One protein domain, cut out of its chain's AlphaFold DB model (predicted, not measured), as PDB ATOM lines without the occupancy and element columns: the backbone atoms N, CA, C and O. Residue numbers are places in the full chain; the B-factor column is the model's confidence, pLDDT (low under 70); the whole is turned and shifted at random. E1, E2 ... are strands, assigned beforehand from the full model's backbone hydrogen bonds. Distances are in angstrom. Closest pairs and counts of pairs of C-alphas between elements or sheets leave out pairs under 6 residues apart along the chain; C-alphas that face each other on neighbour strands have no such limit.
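Overview. This is residues 48 to 124 of the 341 residues of an uncharacterized protein of Teladorsagia circumcincta (UniProt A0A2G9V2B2). There is little regular structure: two small strand hairpins, E1 with E2 and E3 with E4, follow each other in a body made mostly of loops. A long loop stretch, residues 48 to 76, comes before the first hairpin, and residues 111 to 124 follow the second. The printed part has 77 residues, with no named helix and four named strands, 14 residues in all: all strand, both two-stranded sheets antiparallel. It is compact, with a radius of gyration of the C-alphas of 12.9 A and spans of 40 by 28 by 20 A.

Arrangement. E1, residues 77 to 80, and E2, residues 83 to 86, form an antiparallel hairpin at 137 degrees, with N 78 and O 85 2.8 A apart. E3, residues 90 to 92, and E4, residues 108 to 110, form another at 144 degrees, with N 109 and O 91 2.8 A apart. The closest C-alphas of E2 and E4, Cys 86 and Cys 108, are 5.7 A apart.

Along the chain. E1 begins at C-alpha 77 (160.815, 160.202, 70.562) and spans 9.2 A; E2 spans 10.0 A. E4 ends at C-alpha 110 (152.599, 155.677, 74.426).

Size, cuts and confidence. The printed part has no cut. The link from E3 to E4 is long, 15 residues. The pLDDT is under 70 at residues 48 to 57, 95 to 105 and 115.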
ATOM      1  N   CYS A  48     169.033 168.340  80.955       37.62
ATOM      2  CA  CYS A  48     170.164 167.734  80.238       37.62
ATOM      3  C   CYS A  48     170.183 166.194  80.365       37.62
ATOM      4  O   CYS A  48     169.628 165.635  81.310       37.62
ATOM      5  N   SER A  49     170.783 165.494  79.396       40.34
ATOM      6  CA  SER A  49     171.067 164.044  79.441       40.34
ATOM      7  C   SER A  49     172.526 163.783  79.087       40.34
ATOM      8  O   SER A  49     173.092 164.488  78.256       40.34
ATOM      9  N   VAL A  50     173.128 162.783  79.733       38.31
ATOM     10  CA  VAL A  50     174.573 162.526  79.701       38.31
ATOM     11  C   VAL A  50     174.951 161.693  78.479       38.31
ATOM     12  O   VAL A  50     174.651 160.506  78.406       38.31
ATOM     13  N   GLY A  51     175.663 162.313  77.542       35.88
ATOM     14  CA  GLY A  51     176.371 161.633  76.464       35.88
ATOM     15  C   GLY A  51     177.580 162.463  76.047       35.88
ATOM     16  O   GLY A  51     177.407 163.547  75.510       35.88
ATOM     17  N   MET A  52     178.783 161.958  76.343       37.31
ATOM     18  CA  MET A  52     180.098 162.479  75.927       37.31
ATOM     19  C   MET A  52     180.276 164.010  76.001       37.31
ATOM     20  O   MET A  52     180.090 164.726  75.024       37.31
ATOM     21  N   ALA A  53     180.731 164.480  77.169       50.47
ATOM     22  CA  ALA A  53     181.387 165.772  77.435       50.47
ATOM     23  C   ALA A  53     180.675 167.087  77.046       50.47
ATOM     24  O   ALA A  53     181.171 168.144  77.421       50.47
ATOM     25  N   ASN A  54     179.517 167.063  76.381       56.78
ATOM     26  CA  ASN A  54     178.772 168.261  75.997       56.78
ATOM     27  C   ASN A  54     177.301 168.139  76.418       56.78
ATOM     28  O   ASN A  54     176.624 167.175  76.066       56.78
ATOM     29  N   CYS A  55     176.788 169.130  77.153       56.66
ATOM     30  CA  CYS A  55     175.362 169.227  77.467       56.66
ATOM     31  C   CYS A  55     174.587 169.562  76.192       56.66
ATOM     32  O   CYS A  55     174.746 170.643  75.625       56.66
ATOM     33  N   ILE A  56     173.741 168.639  75.743       65.88
ATOM     34  CA  ILE A  56     172.931 168.833  74.545       65.88
ATOM     35  C   ILE A  56     171.497 169.207  74.963       65.88
ATOM     36  O   ILE A  56     170.914 168.501  75.793       65.88
ATOM     37  N   PRO A  57     170.909 170.295  74.426       65.25
ATOM     38  CA  PRO A  57     169.548 170.688  74.769       65.25
ATOM     39  C   PRO A  57     168.543 169.615  74.334       65.25
ATOM     40  O   PRO A  57     168.625 169.080  73.227       65.25
ATOM     41  N   ARG A  58     167.574 169.321  75.208       75.19
ATOM     42  CA  ARG A  58     166.438 168.459  74.873       75.19
ATOM     43  C   ARG A  58     165.476 169.201  73.940       75.19
ATOM     44  O   ARG A  58     164.936 170.246  74.295       75.19
ATOM     45  N   GLY A  59     165.259 168.628  72.768       75.50
ATOM     46  CA  GLY A  59     164.278 169.014  71.774       75.50
ATOM     47  C   GLY A  59     162.891 168.412  72.021       75.50
ATOM     48  O   GLY A  59     162.742 167.300  72.539       75.50
ATOM     49  N   GLN A  60     161.876 169.184  71.638       83.38
ATOM     50  CA  GLN A  60     160.456 168.820  71.629       83.38
ATOM     51  C   GLN A  60     160.059 168.155  70.299       83.38
ATOM     52  O   GLN A  60     160.869 168.071  69.371       83.38
ATOM     53  N   LEU A  61     158.813 167.692  70.185       82.94
ATOM     54  CA  LEU A  61     158.293 167.130  68.935       82.94
ATOM     55  C   LEU A  61     158.475 168.122  67.767       82.94
ATOM     56  O   LEU A  61     158.186 169.309  67.900       82.94
ATOM     57  N   ASN A  62     158.964 167.637  66.624       85.12
ATOM     58  CA  ASN A  62     159.340 168.402  65.424       85.12
ATOM     59  C   ASN A  62     160.535 169.363  65.566       85.12
ATOM     60  O   ASN A  62     160.847 170.093  64.624       85.12
ATOM     61  N   SER A  63     161.233 169.379  66.705       84.25
ATOM     62  CA  SER A  63     162.466 170.162  66.834       84.25
ATOM     63  C   SER A  63     163.631 169.523  66.076       84.25
ATOM     64  O   SER A  63     163.645 168.315  65.834       84.25
ATOM     65  N   ALA A  64     164.610 170.345  65.695       86.12
ATOM     66  CA  ALA A  64     165.808 169.879  65.015       86.12
ATOM     67  C   ALA A  64     166.678 169.020  65.946       86.12
ATOM     68  O   ALA A  64     166.889 169.363  67.110       86.12
ATOM     69  N   CYS A  65     167.211 167.926  65.415       87.69
ATOM     70  CA  CYS A  65     168.041 166.985  66.152       87.69
ATOM     71  C   CYS A  65     169.145 166.395  65.270       87.69
ATOM     72  O   CYS A  65     169.151 166.492  64.046       87.69
ATOM     73  N   THR A  66     170.102 165.769  65.931       87.44
ATOM     74  CA  THR A  66     171.251 165.051  65.382       87.44
ATOM     75  C   THR A  66     171.359 163.668  66.025       87.44
ATOM     76  O   THR A  66     171.809 162.728  65.381       87.44
ATOM     77  N   THR A  67     170.918 163.519  67.281       85.31
ATOM     78  CA  THR A  67     170.893 162.246  68.011       85.31
ATOM     79  C   THR A  67     169.541 162.016  68.689       85.31
ATOM     80  O   THR A  67     168.833 162.958  69.038       85.31
ATOM     81  N   ASN A  68     169.188 160.751  68.935       84.81
ATOM     82  CA  ASN A  68     167.927 160.395  69.604       84.81
ATOM     83  C   ASN A  68     167.848 160.927  71.045       84.81
ATOM     84  O   ASN A  68     166.766 161.258  71.516       84.81
ATOM     85  N   ALA A  69     168.988 161.076  71.728       81.88
ATOM     86  CA  ALA A  69     169.047 161.608  73.091       81.88
ATOM     87  C   ALA A  69     168.554 163.064  73.189       81.88
ATOM     88  O   ALA A  69     168.064 163.481  74.239       81.88
ATOM     89  N   GLN A  70     168.630 163.829  72.094       83.50
ATOM     90  CA  GLN A  70     168.050 165.171  72.028       83.50
ATOM     91  C   GLN A  70     166.525 165.128  72.075       83.50
ATOM     92  O   GLN A  70     165.917 166.030  72.630       83.50
ATOM     93  N   CYS A  71     165.884 164.082  71.565       85.50
ATOM     94  CA  CYS A  71     164.434 164.022  71.428       85.50
ATOM     95  C   CYS A  71     163.786 163.451  72.689       85.50
ATOM     96  O   CYS A  71     163.694 162.239  72.860       85.50
ATOM     97  N   GLY A  72     163.380 164.318  73.624       76.88
ATOM     98  CA  GLY A  72     162.774 163.892  74.896       76.88
ATOM     99  C   GLY A  72     163.632 162.931  75.727       76.88
ATOM    100  O   GLY A  72     163.109 162.247  76.596       76.88
ATOM    101  N   GLY A  73     164.947 162.861  75.484       75.44
ATOM    102  CA  GLY A  73     165.832 161.876  76.114       75.44
ATOM    103  C   GLY A  73     165.764 160.462  75.539       75.44
ATOM    104  O   GLY A  73     166.316 159.562  76.157       75.44
ATOM    105  N   GLY A  74     165.096 160.250  74.402       76.06
ATOM    106  CA  GLY A  74     164.979 158.943  73.748       76.06
ATOM    107  C   GLY A  74     163.918 158.005  74.336       76.06
ATOM    108  O   GLY A  74     163.826 156.861  73.907       76.06
ATOM    109  N   GLU A  75     163.112 158.454  75.303       77.62
ATOM    110  CA  GLU A  75     162.151 157.584  76.009       77.62
ATOM    111  C   GLU A  75     160.795 157.433  75.287       77.62
ATOM    112  O   GLU A  75     160.011 156.543  75.610       77.62
ATOM    113  N   GLY A  76     160.513 158.285  74.298       83.06
ATOM    114  CA  GLY A  76     159.276 158.248  73.498       83.06
ATOM    115  C   GLY A  76     159.363 158.970  72.150       83.06
ATOM    116  O   GLY A  76     158.380 159.042  71.416       83.06
ATOM    117  N   MET A  77     160.537 159.512  71.818       87.56
ATOM    118  CA  MET A  77     160.815 160.202  70.562       87.56
ATOM    119  C   MET A  77     162.178 159.774  70.022       87.56
ATOM    120  O   MET A  77     163.090 159.467  70.788       87.56
ATOM    121  N   GLU A  78     162.323 159.801  68.703       91.19
ATOM    122  CA  GLU A  78     163.565 159.517  67.991       91.19
ATOM    123  C   GLU A  78     163.872 160.588  66.943       91.19
ATOM    124  O   GLU A  78     162.992 161.320  66.488       91.19
ATOM    125  N   CYS A  79     165.149 160.709  66.584       91.12
ATOM    126  CA  CYS A  79     165.604 161.676  65.605       91.12
ATOM    127  C   CYS A  79     165.531 161.080  64.197       91.12
ATOM    128  O   CYS A  79     166.403 160.315  63.786       91.12
ATOM    129  N   ILE A  80     164.513 161.464  63.431       91.62
ATOM    130  CA  ILE A  80     164.302 160.989  62.063       91.62
ATOM    131  C   ILE A  80     164.529 162.152  61.103       91.62
ATOM    132  O   ILE A  80     163.845 163.172  61.165       91.62
ATOM    133  N   LYS A  81     165.491 161.994  60.183       91.44
ATOM    134  CA  LYS A  81     165.841 163.011  59.167       91.44
ATOM    135  C   LYS A  81     166.159 164.389  59.772       91.44
ATOM    136  O   LYS A  81     165.838 165.421  59.192       91.44
ATOM    137  N   GLY A  82     166.783 164.395  60.948       88.88
ATOM    138  CA  GLY A  82     167.151 165.620  61.652       88.88
ATOM    139  C   GLY A  82     165.996 166.322  62.368       88.88
ATOM    140  O   GLY A  82     166.159 167.471  62.769       88.88
ATOM    141  N   GLN A  83     164.845 165.662  62.540       90.38
ATOM    142  CA  GLN A  83     163.723 166.158  63.340       90.38
ATOM    143  C   GLN A  83     163.245 165.115  64.351       90.38
ATOM    144  O   GLN A  83     163.178 163.925  64.047       90.38
ATOM    145  N   CYS A  84     162.889 165.565  65.553       88.94
ATOM    146  CA  CYS A  84     162.326 164.700  66.579       88.94
ATOM    147  C   CYS A  84     160.912 164.260  66.199       88.94
ATOM    148  O   CYS A  84     160.029 165.097  66.016       88.94
ATOM    149  N   GLN A  85     160.692 162.953  66.118       90.62
ATOM    150  CA  GLN A  85     159.409 162.329  65.802       90.62
ATOM    151  C   GLN A  85     159.059 161.296  66.877       90.62
ATOM    152  O   GLN A  85     159.944 160.824  67.592       90.62
ATOM    153  N   CYS A  86     157.776 160.968  67.036       90.06
ATOM    154  CA  CYS A  86     157.366 159.929  67.980       90.06
ATOM    155  C   CYS A  86     157.898 158.562  67.536       90.06
ATOM    156  O   CYS A  86     157.875 158.242  66.349       90.06
ATOM    157  N   LEU A  87     158.354 157.765  68.503       89.25
ATOM    158  CA  LEU A  87     158.733 156.371  68.271       89.25
ATOM    159  C   LEU A  87     157.517 155.537  67.837       89.25
ATOM    160  O   LEU A  87     156.371 155.887  68.116       89.25
ATOM    161  N   SER A  88     157.756 154.396  67.190       87.56
ATOM    162  CA  SER A  88     156.680 153.451  66.867       87.56
ATOM    163  C   SER A  88     155.942 152.996  68.136       87.56
ATOM    164  O   SER A  88     156.573 152.638  69.133       87.56
ATOM    165  N   GLY A  89     154.607 153.021  68.104       85.12
ATOM    166  CA  GLY A  89     153.775 152.776  69.286       85.12
ATOM    167  C   GLY A  89     153.656 153.987  70.214       85.12
ATOM    168  O   GLY A  89     153.361 153.816  71.397       85.12
ATOM    169  N   PHE A  90     153.944 155.192  69.718       88.38
ATOM    170  CA  PHE A  90     153.668 156.458  70.382       88.38
ATOM    171  C   PHE A  90     152.965 157.416  69.416       88.38
ATOM    172  O   PHE A  90     153.330 157.514  68.243       88.38
ATOM    173  N   HIS A  91     152.029 158.205  69.937       85.31
ATOM    174  CA  HIS A  91     151.368 159.287  69.211       85.31
ATOM    175  C   HIS A  91     151.666 160.646  69.861       85.31
ATOM    176  O   HIS A  91     151.993 160.709  71.051       85.31
ATOM    177  N   PRO A  92     151.550 161.764  69.122       85.19
ATOM    178  CA  PRO A  92     151.631 163.095  69.714       85.19
ATOM    179  C   PRO A  92     150.569 163.238  70.804       85.19
ATOM    180  O   PRO A  92     149.387 163.066  70.521       85.19
ATOM    181  N   ALA A  93     150.966 163.562  72.037       78.19
ATOM    182  CA  ALA A  93     150.036 163.717  73.155       78.19
ATOM    183  C   ALA A  93     148.906 164.699  72.784       78.19
ATOM    184  O   ALA A  93     149.136 165.669  72.071       78.19
ATOM    185  N   VAL A  94     147.675 164.506  73.232       70.75
ATOM    186  CA  VAL A  94     146.602 165.476  72.956       70.75
ATOM    187  C   VAL A  94     145.939 165.904  74.258       70.75
ATOM    188  O   VAL A  94     145.373 165.096  74.983       70.75
ATOM    189  N   ASP A  95     146.023 167.192  74.571       64.25
ATOM    190  CA  ASP A  95     145.231 167.877  75.591       64.25
ATOM    191  C   ASP A  95     144.164 168.772  74.931       64.25
ATOM    192  O   ASP A  95     144.279 169.179  73.779       64.25
ATOM    193  N   SER A  96     143.143 169.139  75.695       61.53
ATOM    194  CA  SER A  96     142.103 170.125  75.389       61.53
ATOM    195  C   SER A  96     142.616 171.456  74.802       61.53
ATOM    196  O   SER A  96     141.885 172.122  74.070       61.53
ATOM    197  N   LEU A  97     143.873 171.832  75.078       60.03
ATOM    198  CA  LEU A  97     144.558 173.017  74.537       60.03
ATOM    199  C   LEU A  97     145.405 172.743  73.279       60.03
ATOM    200  O   LEU A  97     145.708 173.673  72.524       60.03
ATOM    201  N   THR A  98     145.788 171.493  73.022       60.97
ATOM    202  CA  THR A  98     146.657 171.098  71.904       60.97
ATOM    203  C   THR A  98     145.843 170.353  70.852       60.97
ATOM    204  O   THR A  98     145.311 169.277  71.099       60.97
ATOM    205  N   HIS A  99     145.734 170.924  69.656       60.91
ATOM    206  CA  HIS A  99     145.057 170.287  68.529       60.91
ATOM    207  C   HIS A  99     146.099 169.677  67.587       60.91
ATOM    208  O   HIS A  99     146.945 170.436  67.115       60.91
ATOM    209  N   PRO A 100     146.000 168.393  67.193       55.12
ATOM    210  CA  PRO A 100     146.979 167.728  66.319       55.12
ATOM    211  C   PRO A 100     147.348 168.510  65.053       55.12
ATOM    212  O   PRO A 100     148.484 168.465  64.600       55.12
ATOM    213  N   MET A 101     146.385 169.253  64.498       56.09
ATOM    214  CA  MET A 101     146.546 170.008  63.251       56.09
ATOM    215  C   MET A 101     146.822 171.507  63.441       56.09
ATOM    216  O   MET A 101     147.329 172.140  62.523       56.09
ATOM    217  N   LYS A 102     146.459 172.104  64.587       59.19
ATOM    218  CA  LYS A 102     146.534 173.571  64.802       59.19
ATOM    219  C   LYS A 102     147.510 173.987  65.905       59.19
ATOM    220  O   LYS A 102     147.989 175.113  65.895       59.19
ATOM    221  N   ASN A 103     147.766 173.100  66.860       60.75
ATOM    222  CA  ASN A 103     148.678 173.287  67.981       60.75
ATOM    223  C   ASN A 103     149.159 171.900  68.444       60.75
ATOM    224  O   ASN A 103     148.624 171.379  69.429       60.75
ATOM    225  N   PRO A 104     150.052 171.247  67.674       61.19
ATOM    226  CA  PRO A 104     150.519 169.908  67.997       61.19
ATOM    227  C   PRO A 104     151.211 169.934  69.359       61.19
ATOM    228  O   PRO A 104     151.885 170.904  69.724       61.19
ATOM    229  N   SER A 105     151.019 168.876  70.134       65.44
ATOM    230  CA  SER A 105     151.711 168.753  71.408       65.44
ATOM    231  C   SER A 105     153.214 168.680  71.220       65.44
ATOM    232  O   SER A 105     153.741 168.324  70.170       65.44
ATOM    233  N   GLN A 106     153.909 169.038  72.289       76.12
ATOM    234  CA  GLN A 106     155.364 169.068  72.325       76.12
ATOM    235  C   GLN A 106     155.965 167.743  72.824       76.12
ATOM    236  O   GLN A 106     157.173 167.655  73.031       76.12
ATOM    237  N   THR A 107     155.130 166.722  73.039       79.06
ATOM    238  CA  THR A 107     155.487 165.436  73.649       79.06
ATOM    239  C   THR A 107     154.737 164.289  72.978       79.06
ATOM    240  O   THR A 107     153.676 164.486  72.388       79.06
ATOM    241  N   CYS A 108     155.273 163.076  73.094       84.50
ATOM    242  CA  CYS A 108     154.609 161.856  72.641       84.50
ATOM    243  C   CYS A 108     154.103 161.049  73.837       84.50
ATOM    244  O   CYS A 108     154.757 161.007  74.880       84.50
ATOM    245  N   SER A 109     152.939 160.427  73.685       85.38
ATOM    246  CA  SER A 109     152.355 159.486  74.641       85.38
ATOM    247  C   SER A 109     152.346 158.088  74.042       85.38
ATOM    248  O   SER A 109     152.171 157.929  72.836       85.38
ATOM    249  N   ARG A 110     152.563 157.072  74.875       85.50
ATOM    250  CA  ARG A 110     152.599 155.677  74.426       85.50
ATOM    251  C   ARG A 110     151.214 155.188  74.000       85.50
ATOM    252  O   ARG A 110     150.231 155.449  74.692       85.50
ATOM    253  N   ASP A 111     151.141 154.428  72.920       84.75
ATOM    254  CA  ASP A 111     149.936 153.714  72.513       84.75
ATOM    255  C   ASP A 111     149.682 152.573  73.500       84.75
ATOM    256  O   ASP A 111     150.509 151.678  73.693       84.75
ATOM    257  N   CYS A 112     148.530 152.624  74.159       82.31
ATOM    258  CA  CYS A 112     148.078 151.606  75.098       82.31
ATOM    259  C   CYS A 112     146.780 150.991  74.577       82.31
ATOM    260  O   CYS A 112     146.033 151.649  73.859       82.31
ATOM    261  N   GLU A 113     146.456 149.768  75.011       79.38
ATOM    262  CA  GLU A 113     145.176 149.107  74.682       79.38
ATOM    263  C   GLU A 113     143.956 149.989  75.003       79.38
ATOM    264  O   GLU A 113     142.917 149.902  74.355       79.38
ATOM    265  N   ASN A 114     144.099 150.862  76.004       75.81
ATOM    266  CA  ASN A 114     143.167 151.937  76.286       75.81
ATOM    267  C   ASN A 114     143.933 153.262  76.359       75.81
ATOM    268  O   ASN A 114     144.683 153.492  77.311       75.81
ATOM    269  N   GLU A 115     143.721 154.141  75.378       68.25
ATOM    270  CA  GLU A 115     144.356 155.465  75.297       68.25
ATOM    271  C   GLU A 115     144.157 156.286  76.578       68.25
ATOM    272  O   GLU A 115     145.059 156.993  77.021       68.25
ATOM    273  N   ALA A 116     143.009 156.129  77.249       70.38
ATOM    274  CA  ALA A 116     142.705 156.848  78.481       70.38
ATOM    275  C   ALA A 116     143.601 156.443  79.669       70.38
ATOM    276  O   ALA A 116     143.559 157.104  80.708       70.38
ATOM    277  N   LEU A 117     144.370 155.359  79.539       77.06
ATOM    278  CA  LEU A 117     145.311 154.870  80.542       77.06
ATOM    279  C   LEU A 117     146.779 155.141  80.194       77.06
ATOM    280  O   LEU A 117     147.664 154.784  80.976       77.06
ATOM    281  N   SER A 118     147.045 155.778  79.055       77.12
ATOM    282  CA  SER A 118     148.389 156.217  78.712       77.12
ATOM    283  C   SER A 118     148.760 157.462  79.509       77.12
ATOM    284  O   SER A 118     147.999 158.430  79.578       77.12
ATOM    285  N   LYS A 119     149.936 157.438  80.135       77.75
ATOM    286  CA  LYS A 119     150.571 158.635  80.679       77.75
ATOM    287  C   LYS A 119     152.057 158.587  80.372       77.75
ATOM    288  O   LYS A 119     152.756 157.672  80.807       77.75
ATOM    289  N   ASP A 120     152.526 159.611  79.666       76.56
ATOM    290  CA  ASP A 120     153.917 159.746  79.250       76.56
ATOM    291  C   ASP A 120     154.371 158.486  78.479       76.56
ATOM    292  O   ASP A 120     153.819 158.155  77.428       76.56
ATOM    293  N   THR A 121     155.341 157.743  79.014       76.38
ATOM    294  CA  THR A 121     155.937 156.546  78.391       76.38
ATOM    295  C   THR A 121     155.379 155.224  78.922       76.38
ATOM    296  O   THR A 121     155.833 154.146  78.523       76.38
ATOM    297  N   SER A 122     154.395 155.280  79.825       79.69
ATOM    298  CA  SER A 122     153.894 154.121  80.565       79.69
ATOM    299  C   SER A 122     152.394 153.906  80.373       79.69
ATOM    300  O   SER A 122     151.587 154.831  80.470       79.69
ATOM    301  N   CYS A 123     152.016 152.644  80.166       84.44
ATOM    302  CA  CYS A 123     150.621 152.222  80.139       84.44
ATOM    303  C   CYS A 123     150.170 151.824  81.540       84.44
ATOM    304  O   CYS A 123     150.682 150.868  82.130       84.44
ATOM    305  N   MET A 124     149.202 152.559  82.074       85.00
ATOM    306  CA  MET A 124     148.675 152.304  83.405       85.00
ATOM    307  C   MET A 124     147.580 151.240  83.360       85.00
ATOM    308  O   MET A 124     146.857 151.102  82.380       85.00
TER     309      MET A 124